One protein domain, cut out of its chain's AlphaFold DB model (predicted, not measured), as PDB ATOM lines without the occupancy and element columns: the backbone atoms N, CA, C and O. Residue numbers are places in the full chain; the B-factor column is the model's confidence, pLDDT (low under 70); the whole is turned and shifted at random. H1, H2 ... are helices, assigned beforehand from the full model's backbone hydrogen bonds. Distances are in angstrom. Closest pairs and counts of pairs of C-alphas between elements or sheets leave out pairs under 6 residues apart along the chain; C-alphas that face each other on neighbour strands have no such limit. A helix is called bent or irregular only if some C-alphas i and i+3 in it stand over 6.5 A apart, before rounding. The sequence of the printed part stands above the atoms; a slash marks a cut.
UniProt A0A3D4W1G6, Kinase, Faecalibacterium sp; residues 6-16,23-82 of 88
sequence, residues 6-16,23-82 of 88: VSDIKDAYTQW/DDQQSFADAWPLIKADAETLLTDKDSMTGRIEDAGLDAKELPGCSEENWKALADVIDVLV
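What this domain is: This is residues 6 to 16 and 23 to 82 of the 88 residues of the protein "Kinase" of Faecalibacterium sp (UniProt A0A3D4W1G6). Three of the four helices, H2, H3 and H4, make an open U: the arm H2b of the bent helix H2 and the helix H4 run side by side as its base, while the arm H2a at one end of H2b and the helix H3 at the other end turn away to the same side. H1 crosses H4 and packs on it, and the long loop of residues 56 to 67 swings out from the end of H3 and folds back to the start of H4. The printed part has 71 residues with four named helices, in the order H1, H2, H3, H4 along the chain, and no named strand; its class is all helix. It is only just compact, close to loose, with a radius of gyration of the C-alphas of 13.0 A, and its C-alphas span 36 by 24 by 20 A.

Where its parts are: The longest helix by residues is H2, residues 23 to 44, 22 residues; by its hydrogen bonds it was assigned as one helix, but it is bent, with C-alphas 34 and 37 at 7.4 A from each other. Its first arm H2a is residues 23 to 34, 17.5 A from first to last C-alpha, and starts with C-alpha 23 at (111.784, 160.107, 72.477). H2a is itself irregular, with C-alphas 30 and 33 at 6.7 A. The second arm H2b is residues 37 to 44, and residues 35 and 36 belong to neither arm. H3 is residues 46 to 55, 14.0 A long. H4 is residues 68 to 81, 20.2 A long, ending with C-alpha 81 at (113.454, 163.618, 89.383); it is neither bent nor irregular, but only just: C-alphas 76 and 79 are 6.1 A apart. H1 is residues 6 to 16, 15.5 A long, and begins with C-alpha 6 at (121.590, 162.505, 97.887).

How they stand to each other: The lines of H2a and H2b stand at 81 degrees, about perpendicular. H2b and H4 touch, with residues 71 to 75 of H4 alone; the closest C-alphas are those of Leu 43 and Trp 71, 6.6 A apart. The two run opposite ways at a shallow tilt of 26 degrees. H1 and H4 touch, with 13 pairs of C-alphas within 8 A, the closest being those of Val 6 and Ala 73, 5.3 A apart. They run the same way at a steep tilt of 49 degrees. H2b and H3 only just touch, and only at the corner by their link, with 3 pairs of C-alphas within 8 A; the closest C-alphas are those of Leu 42 and Met 49, 6.7 A apart. Their lines stand at 87 degrees, about perpendicular. H2a touches no helix: it is apart from H1, H3 and H4. H1 is apart from H2b and H3, and H3 is apart from H4. In H1, H2b and H3 every O i to N i+4 pair is within hydrogen-bond range; in H2a 6 of 8 are, and in H4 8 of 10.

The domain as a whole: The two C-alphas farthest apart in the domain are those of Asp 23 and Lys 61, 36.9 A. Residues 17 to 22 are cut out and not printed, and C-alphas 16 and 23 across this cut are 14.4 A apart. Of the links that are printed whole, H2 to H3 is tight, with one residue, and H3 to H4 is long, with 12. The mean pLDDT of the printed part is 73.9; under 70 are residue 6, residues 43 to 44, residue 46, residue 60 and residues 62 to 82.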
ATOM      1  N   VAL A   6     122.765 161.965  98.576       63.62
ATOM      2  CA  VAL A   6     121.590 162.505  97.887       63.62
ATOM      3  C   VAL A   6     121.966 163.414  96.709       63.62
ATOM      4  O   VAL A   6     121.326 163.335  95.663       63.62
ATOM      5  N   SER A   7     122.982 164.279  96.845       70.94
ATOM      6  CA  SER A   7     123.372 165.182  95.751       70.94
ATOM      7  C   SER A   7     124.079 164.431  94.633       70.94
ATOM      8  O   SER A   7     123.773 164.653  93.469       70.94
ATOM      9  N   ASP A   8     124.961 163.497  94.987       74.19
ATOM     10  CA  ASP A   8     125.753 162.757  94.004       74.19
ATOM     11  C   ASP A   8     124.873 161.790  93.188       74.19
ATOM     12  O   ASP A   8     125.055 161.645  91.979       74.19
ATOM     13  N   ILE A   9     123.859 161.186  93.821       71.50
ATOM     14  CA  ILE A   9     122.852 160.361  93.136       71.50
ATOM     15  C   ILE A   9     121.983 161.210  92.204       71.50
ATOM     16  O   ILE A   9     121.715 160.806  91.072       71.50
ATOM     17  N   LYS A  10     121.555 162.393  92.658       74.31
ATOM     18  CA  LYS A  10     120.769 163.319  91.838       74.31
ATOM     19  C   LYS A  10     121.539 163.757  90.599       74.31
ATOM     20  O   LYS A  10     120.994 163.686  89.502       74.31
ATOM     21  N   ASP A  11     122.795 164.151  90.764       79.06
ATOM     22  CA  ASP A  11     123.631 164.591  89.650       79.06
ATOM     23  C   ASP A  11     123.869 163.453  88.649       79.06
ATOM     24  O   ASP A  11     123.765 163.670  87.440       79.06
ATOM     25  N   ALA A  12     124.107 162.228  89.129       78.25
ATOM     26  CA  ALA A  12     124.253 161.053  88.272       78.25
ATOM     27  C   ALA A  12     122.963 160.718  87.502       78.25
ATOM     28  O   ALA A  12     123.020 160.448  86.301       78.25
ATOM     29  N   TYR A  13     121.802 160.772  88.164       80.25
ATOM     30  CA  TYR A  13     120.510 160.541  87.514       80.25
ATOM     31  C   TYR A  13     120.225 161.607  86.452       80.25
ATOM     32  O   TYR A  13     119.885 161.267  85.321       80.25
ATOM     33  N   THR A  14     120.404 162.890  86.784       81.19
ATOM     34  CA  THR A  14     120.192 163.995  85.842       81.19
ATOM     35  C   THR A  14     121.132 163.887  84.642       81.19
ATOM     36  O   THR A  14     120.670 163.999  83.513       81.19
ATOM     37  N   GLN A  15     122.416 163.577  84.848       86.44
ATOM     38  CA  GLN A  15     123.355 163.357  83.739       86.44
ATOM     39  C   GLN A  15     122.946 162.195  82.832       86.44
ATOM     40  O   GLN A  15     123.058 162.308  81.612       86.44
ATOM     41  N   TRP A  16     122.486 161.081  83.405       89.00
ATOM     42  CA  TRP A  16     121.989 159.953  82.621       89.00
ATOM     43  C   TRP A  16     120.742 160.340  81.822       89.00
ATOM     44  O   TRP A  16     120.715 160.133  80.609       89.00
ATOM     45  N   ASP A  23     112.713 161.236  72.602       89.56
ATOM     46  CA  ASP A  23     111.784 160.107  72.477       89.56
ATOM     47  C   ASP A  23     112.015 159.075  73.593       89.56
ATOM     48  O   ASP A  23     111.059 158.555  74.173       89.56
ATOM     49  N   ASP A  24     113.275 158.816  73.949       89.19
ATOM     50  CA  ASP A  24     113.657 157.919  75.044       89.19
ATOM     51  C   ASP A  24     113.319 158.521  76.414       89.19
ATOM     52  O   ASP A  24     112.838 157.808  77.297       89.19
ATOM     53  N   GLN A  25     113.510 159.833  76.591       86.50
ATOM     54  CA  GLN A  25     113.090 160.547  77.800       86.50
ATOM     55  C   GLN A  25     111.578 160.444  78.004       86.50
ATOM     56  O   GLN A  25     111.127 160.105  79.101       86.50
ATOM     57  N   GLN A  26     110.795 160.688  76.949       85.75
ATOM     58  CA  GLN A  26     109.339 160.578  77.000       85.75
ATOM     59  C   GLN A  26     108.899 159.131  77.242       85.75
ATOM     60  O   GLN A  26     108.064 158.883  78.107       85.75
ATOM     61  N   SER A  27     109.510 158.165  76.552       87.81
ATOM     62  CA  SER A  27     109.213 156.740  76.740       87.81
ATOM     63  C   SER A  27     109.478 156.288  78.177       87.81
ATOM     64  O   SER A  27     108.701 155.517  78.740       87.81
ATOM     65  N   PHE A  28     110.556 156.782  78.795       85.38
ATOM     66  CA  PHE A  28     110.843 156.522  80.201       85.38
ATOM     67  C   PHE A  28     109.815 157.184  81.126       85.38
ATOM     68  O   PHE A  28     109.318 156.525  82.039       85.38
ATOM     69  N   ALA A  29     109.451 158.447  80.878       85.25
ATOM     70  CA  ALA A  29     108.438 159.161  81.658       85.25
ATOM     71  C   ALA A  29     107.054 158.488  81.583       85.25
ATOM     72  O   ALA A  29     106.358 158.411  82.593       85.25
ATOM     73  N   ASP A  30     106.678 157.943  80.425       84.75
ATOM     74  CA  ASP A  30     105.416 157.218  80.227       84.75
ATOM     75  C   ASP A  30     105.428 155.833  80.889       84.75
ATOM     76  O   ASP A  30     104.415 155.374  81.422       84.75
ATOM     77  N   ALA A  31     106.577 155.153  80.873       86.38
ATOM     78  CA  ALA A  31     106.732 153.844  81.495       86.38
ATOM     79  C   ALA A  31     106.855 153.927  83.023       86.38
ATOM     80  O   ALA A  31     106.423 153.004  83.719       86.38
ATOM     81  N   TRP A  32     107.419 155.014  83.560       85.12
ATOM     82  CA  TRP A  32     107.709 155.153  84.987       85.12
ATOM     83  C   TRP A  32     106.491 154.932  85.897       85.12
ATOM     84  O   TRP A  32     106.599 154.095  86.792       85.12
ATOM     85  N   PRO A  33     105.308 155.538  85.668       83.19
ATOM     86  CA  PRO A  33     104.115 155.278  86.476       83.19
ATOM     87  C   PRO A  33     103.710 153.800  86.534       83.19
ATOM     88  O   PRO A  33     103.121 153.368  87.524       83.19
ATOM     89  N   LEU A  34     104.021 153.026  85.487       86.38
ATOM     90  CA  LEU A  34     103.695 151.602  85.396       86.38
ATOM     91  C   LEU A  34     104.684 150.734  86.180       86.38
ATOM     92  O   LEU A  34     104.278 149.727  86.753       86.38
ATOM     93  N   ILE A  35     105.964 151.118  86.209       81.00
ATOM     94  CA  ILE A  35     107.034 150.347  86.863       81.00
ATOM     95  C   ILE A  35     107.400 150.871  88.256       81.00
ATOM     96  O   ILE A  35     108.126 150.190  88.976       81.00
ATOM     97  N   LYS A  36     106.916 152.056  88.654       80.56
ATOM     98  CA  LYS A  36     107.308 152.751  89.891       80.56
ATOM     99  C   LYS A  36     107.118 151.880  91.128       80.56
ATOM    100  O   LYS A  36     108.047 151.742  91.912       80.56
ATOM    101  N   ALA A  37     105.949 151.262  91.284       78.88
ATOM    102  CA  ALA A  37     105.660 150.431  92.454       78.88
ATOM    103  C   ALA A  37     106.599 149.213  92.548       78.88
ATOM    104  O   ALA A  37     107.069 148.864  93.632       78.88
ATOM    105  N   ASP A  38     106.926 148.597  91.410       79.62
ATOM    106  CA  ASP A  38     107.865 147.476  91.351       79.62
ATOM    107  C   ASP A  38     109.311 147.946  91.587       79.62
ATOM    108  O   ASP A  38     110.080 147.270  92.269       79.62
ATOM    109  N   ALA A  39     109.683 149.129  91.089       78.38
ATOM    110  CA  ALA A  39     110.982 149.751  91.334       78.38
ATOM    111  C   ALA A  39     111.173 150.125  92.816       78.38
ATOM    112  O   ALA A  39     112.215 149.820  93.391       78.38
ATOM    113  N   GLU A  40     110.164 150.709  93.465       74.69
ATOM    114  CA  GLU A  40     110.160 150.994  94.907       74.69
ATOM    115  C   GLU A  40     110.223 149.708  95.741       74.69
ATOM    116  O   GLU A  40     110.947 149.642  96.738       74.69
ATOM    117  N   THR A  41     109.518 148.660  95.309       77.44
ATOM    118  CA  THR A  41     109.578 147.334  95.943       77.44
ATOM    119  C   THR A  41     110.982 146.740  95.843       77.44
ATOM    120  O   THR A  41     111.503 146.220  96.822       77.44
ATOM    121  N   LEU A  42     111.644 146.870  94.692       71.00
ATOM    122  CA  LEU A  42     113.027 146.424  94.521       71.00
ATOM    123  C   LEU A  42     114.007 147.234  95.373       71.00
ATOM    124  O   LEU A  42     114.901 146.655  95.972       71.00
ATOM    125  N   LEU A  43     113.821 148.551  95.475       69.19
ATOM    126  CA  LEU A  43     114.648 149.418  96.324       69.19
ATOM    127  C   LEU A  43     114.470 149.133  97.824       69.19
ATOM    128  O   LEU A  43     115.365 149.422  98.619       69.19
ATOM    129  N   THR A  44     113.329 148.567  98.218       69.31
ATOM    130  CA  THR A  44     113.043 148.168  99.604       69.31
ATOM    131  C   THR A  44     113.397 146.705  99.894       69.31
ATOM    132  O   THR A  44     113.739 146.383 101.035       69.31
ATOM    133  N   ASP A  45     113.412 145.834  98.881       73.56
ATOM    134  CA  ASP A  45     113.894 144.451  98.956       73.56
ATOM    135  C   ASP A  45     115.428 144.375  98.808       73.56
ATOM    136  O   ASP A  45     116.000 144.105  97.744       73.56
ATOM    137  N   LYS A  46     116.106 144.612  99.935       67.38
ATOM    138  CA  LYS A  46     117.574 144.581 100.057       67.38
ATOM    139  C   LYS A  46     118.210 143.253  99.649       67.38
ATOM    140  O   LYS A  46     119.324 143.269  99.119       67.38
ATOM    141  N   ASP A  47     117.549 142.127  99.904       72.56
ATOM    142  CA  ASP A  47     118.104 140.810  99.583       72.56
ATOM    143  C   ASP A  47     118.112 140.609  98.062       72.56
ATOM    144  O   ASP A  47     119.129 140.208  97.489       72.56
ATOM    145  N   SER A  48     117.032 141.017  97.384       72.31
ATOM    146  CA  SER A  48     116.965 141.031  95.917       72.31
ATOM    147  C   SER A  48     117.964 142.005  95.279       72.31
ATOM    148  O   SER A  48     118.523 141.701  94.221       72.31
ATOM    149  N   MET A  49     118.226 143.164  95.893       72.06
ATOM    150  CA  MET A  49     119.228 144.111  95.378       72.06
ATOM    151  C   MET A  49     120.656 143.616  95.552       72.06
ATOM    152  O   MET A  49     121.459 143.743  94.628       72.06
ATOM    153  N   THR A  50     120.958 142.995  96.691       74.81
ATOM    154  CA  THR A  50     122.267 142.379  96.934       74.81
ATOM    155  C   THR A  50     122.538 141.282  95.906       74.81
ATOM    156  O   THR A  50     123.583 141.309  95.262       74.81
ATOM    157  N   GLY A  51     121.561 140.402  95.657       72.06
ATOM    158  CA  GLY A  51     121.680 139.354  94.640       72.06
ATOM    159  C   GLY A  51     121.906 139.904  93.228       72.06
ATOM    160  O   GLY A  51     122.775 139.420  92.516       72.06
ATOM    161  N   ARG A  52     121.210 140.977  92.832       73.69
ATOM    162  CA  ARG A  52     121.409 141.611  91.512       73.69
ATOM    163  C   ARG A  52     122.777 142.280  91.351       73.69
ATOM    164  O   ARG A  52     123.304 142.319  90.242       73.69
ATOM    165  N   ILE A  53     123.335 142.823  92.429       71.50
ATOM    166  CA  ILE A  53     124.684 143.408  92.439       71.50
ATOM    167  C   ILE A  53     125.738 142.306  92.312       71.50
ATOM    168  O   ILE A  53     126.660 142.432  91.503       71.50
ATOM    169  N   GLU A  54     125.563 141.207  93.047       76.38
ATOM    170  CA  GLU A  54     126.410 140.017  92.941       76.38
ATOM    171  C   GLU A  54     126.320 139.382  91.539       76.38
ATOM    172  O   GLU A  54     127.352 139.064  90.946       76.38
ATOM    173  N   ASP A  55     125.120 139.293  90.955       75.44
ATOM    174  CA  ASP A  55     124.885 138.807  89.585       75.44
ATOM    175  C   ASP A  55     125.550 139.697  88.519       75.44
ATOM    176  O   ASP A  55     125.964 139.211  87.463       75.44
ATOM    177  N   ALA A  56     125.705 140.997  88.793       72.81
ATOM    178  CA  ALA A  56     126.472 141.924  87.958       72.81
ATOM    179  C   ALA A  56     128.000 141.781  88.134       72.81
ATOM    180  O   ALA A  56     128.765 142.496  87.483       72.81
ATOM    181  N   GLY A  57     128.457 140.860  88.989       70.44
ATOM    182  CA  GLY A  57     129.869 140.606  89.272       70.44
ATOM    183  C   GLY A  57     130.506 141.620  90.223       70.44
ATOM    184  O   GLY A  57     131.731 141.758  90.226       70.44
ATOM    185  N   LEU A  58     129.698 142.348  90.998       70.12
ATOM    186  CA  LEU A  58     130.150 143.361  91.950       70.12
ATOM    187  C   LEU A  58     129.994 142.859  93.394       70.12
ATOM    188  O   LEU A  58     129.074 142.111  93.706       70.12
ATOM    189  N   ASP A  59     130.874 143.303  94.296       74.06
ATOM    190  CA  ASP A  59     130.754 143.003  95.727       74.06
ATOM    191  C   ASP A  59     129.951 144.102  96.438       74.06
ATOM    192  O   ASP A  59     130.431 145.218  96.657       74.06
ATOM    193  N   ALA A  60     128.721 143.769  96.833       69.56
ATOM    194  CA  ALA A  60     127.818 144.679  97.535       69.56
ATOM    195  C   ALA A  60     128.391 145.220  98.860       69.56
ATOM    196  O   ALA A  60     127.995 146.300  99.300       69.56
ATOM    197  N   LYS A  61     129.327 144.507  99.501       70.75
ATOM    198  CA  LYS A  61     129.953 144.915 100.772       70.75
ATOM    199  C   LYS A  61     131.106 145.894 100.573       70.75
ATOM    200  O   LYS A  61     131.411 146.658 101.487       70.75
ATOM    201  N   GLU A  62     131.727 145.873  99.398       69.62
ATOM    202  CA  GLU A  62     132.845 146.750  99.036       69.62
ATOM    203  C   GLU A  62     132.364 148.026  98.327       69.62
ATOM    204  O   GLU A  62     133.109 149.004  98.257       69.62
ATOM    205  N   LEU A  63     131.126 148.048  97.814       61.09
ATOM    206  CA  LEU A  63     130.575 149.192  97.092       61.09
ATOM    207  C   LEU A  63     130.224 150.364  98.032       61.09
ATOM    208  O   LEU A  63     129.247 150.285  98.793       61.09
ATOM    209  N   PRO A  64     130.938 151.507  97.945       58.34
ATOM    210  CA  PRO A  64     130.547 152.720  98.651       58.34
ATOM    211  C   PRO A  64     129.252 153.241  98.020       58.34
ATOM    212  O   PRO A  64     129.262 153.740  96.901       58.34
ATOM    213  N   GLY A  65     128.116 153.069  98.694       60.06
ATOM    214  CA  GLY A  65     126.830 153.269  98.017       60.06
ATOM    215  C   GLY A  65     125.734 152.310  98.447       60.06
ATOM    216  O   GLY A  65     124.577 152.692  98.426       60.06
ATOM    217  N   CYS A  66     126.081 151.104  98.897       64.69
ATOM    218  CA  CYS A  66     125.092 150.067  99.214       64.69
ATOM    219  C   CYS A  66     124.602 150.083 100.675       64.69
ATOM    220  O   CYS A  66     124.032 149.099 101.149       64.69
ATOM    221  N   SER A  67     124.818 151.180 101.411       65.25
ATOM    222  CA  SER A  67     124.270 151.348 102.761       65.25
ATOM    223  C   SER A  67     122.769 151.653 102.711       65.25
ATOM    224  O   SER A  67     122.258 152.201 101.739       65.25
ATOM    225  N   GLU A  68     122.049 151.334 103.788       65.25
ATOM    226  CA  GLU A  68     120.607 151.611 103.908       65.25
ATOM    227  C   GLU A  68     120.251 153.080 103.657       65.25
ATOM    228  O   GLU A  68     119.247 153.388 103.021       65.25
ATOM    229  N   GLU A  69     121.109 153.981 104.121       62.69
ATOM    230  CA  GLU A  69     120.939 155.423 103.988       62.69
ATOM    231  C   GLU A  69     121.057 155.884 102.526       62.69
ATOM    232  O   GLU A  69     120.334 156.779 102.097       62.69
ATOM    233  N   ASN A  70     121.890 155.208 101.731       64.75
ATOM    234  CA  ASN A  70     122.078 155.505 100.314       64.75
ATOM    235  C   ASN A  70     120.968 154.905  99.440       64.75
ATOM    236  O   ASN A  70     120.523 155.557  98.500       64.75
ATOM    237  N   TRP A  71     120.463 153.714  99.775       69.31
ATOM    238  CA  TRP A  71     119.277 153.142  99.119       69.31
ATOM    239  C   TRP A  71     118.027 153.983  99.366       69.31
ATOM    240  O   TRP A  71     117.244 154.228  98.450       69.31
ATOM    241  N   LYS A  72     117.875 154.488 100.592       65.88
ATOM    242  CA  LYS A  72     116.803 155.422 100.933       65.88
ATOM    243  C   LYS A  72     116.951 156.754 100.193       65.88
ATOM    244  O   LYS A  72     115.977 157.238  99.631       65.88
ATOM    245  N   ALA A  73     118.170 157.294 100.118       66.12
ATOM    246  CA  ALA A  73     118.466 158.479  99.315       66.12
ATOM    247  C   ALA A  73     118.155 158.274  97.823       66.12
ATOM    248  O   ALA A  73     117.633 159.182  97.185       66.12
ATOM    249  N   LEU A  74     118.433 157.090  97.268       67.56
ATOM    250  CA  LEU A  74     118.106 156.755  95.882       67.56
ATOM    251  C   LEU A  74     116.591 156.749  95.645       67.56
ATOM    252  O   LEU A  74     116.128 157.357  94.682       67.56
ATOM    253  N   ALA A  75     115.823 156.125  96.540       66.19
ATOM    254  CA  ALA A  75     114.364 156.126  96.465       66.19
ATOM    255  C   ALA A  75     113.777 157.550  96.543       66.19
ATOM    256  O   ALA A  75     112.948 157.913  95.710       66.19
ATOM    257  N   ASP A  76     114.265 158.378  97.475       66.50
ATOM    258  CA  ASP A  76     113.806 159.764  97.654       66.50
ATOM    259  C   ASP A  76     114.129 160.660  96.441       66.50
ATOM    260  O   ASP A  76     113.413 161.621  96.156       66.50
ATOM    261  N   VAL A  77     115.215 160.367  95.719       66.25
ATOM    262  CA  VAL A  77     115.663 161.156  94.565       66.25
ATOM    263  C   VAL A  77     114.920 160.779  93.287       66.25
ATOM    264  O   VAL A  77     114.527 161.676  92.540       66.25
ATOM    265  N   ILE A  78     114.714 159.486  93.026       67.50
ATOM    266  CA  ILE A  78     114.111 159.033  91.766       67.50
ATOM    267  C   ILE A  78     112.706 159.624  91.601       67.50
ATOM    268  O   ILE A  78     112.402 160.168  90.543       67.50
ATOM    269  N   ASP A  79     111.878 159.609  92.647       64.62
ATOM    270  CA  ASP A  79     110.490 160.071  92.533       64.62
ATOM    271  C   ASP A  79     110.359 161.584  92.292       64.62
ATOM    272  O   ASP A  79     109.429 162.052  91.641       64.62
ATOM    273  N   VAL A  80     111.322 162.363  92.787       67.38
ATOM    274  CA  VAL A  80     111.371 163.820  92.595       67.38
ATOM    275  C   VAL A  80     111.908 164.188  91.210       67.38
ATOM    276  O   VAL A  80     111.610 165.272  90.703       67.38
ATOM    277  N   LEU A  81     112.738 163.325  90.620       67.69
ATOM    278  CA  LEU A  81     113.454 163.618  89.383       67.69
ATOM    279  C   LEU A  81     112.826 163.020  88.131       67.69
ATOM    280  O   LEU A  81     113.157 163.506  87.050       67.69
ATOM    281  N   VAL A  82     111.954 162.008  88.227       68.94
ATOM    282  CA  VAL A  82     111.216 161.571  87.039       68.94
ATOM    283  C   VAL A  82     110.215 162.667  86.657       68.94
ATOM    284  O   VAL A  82     109.321 162.973  87.450       68.94
TER     285      VAL A  82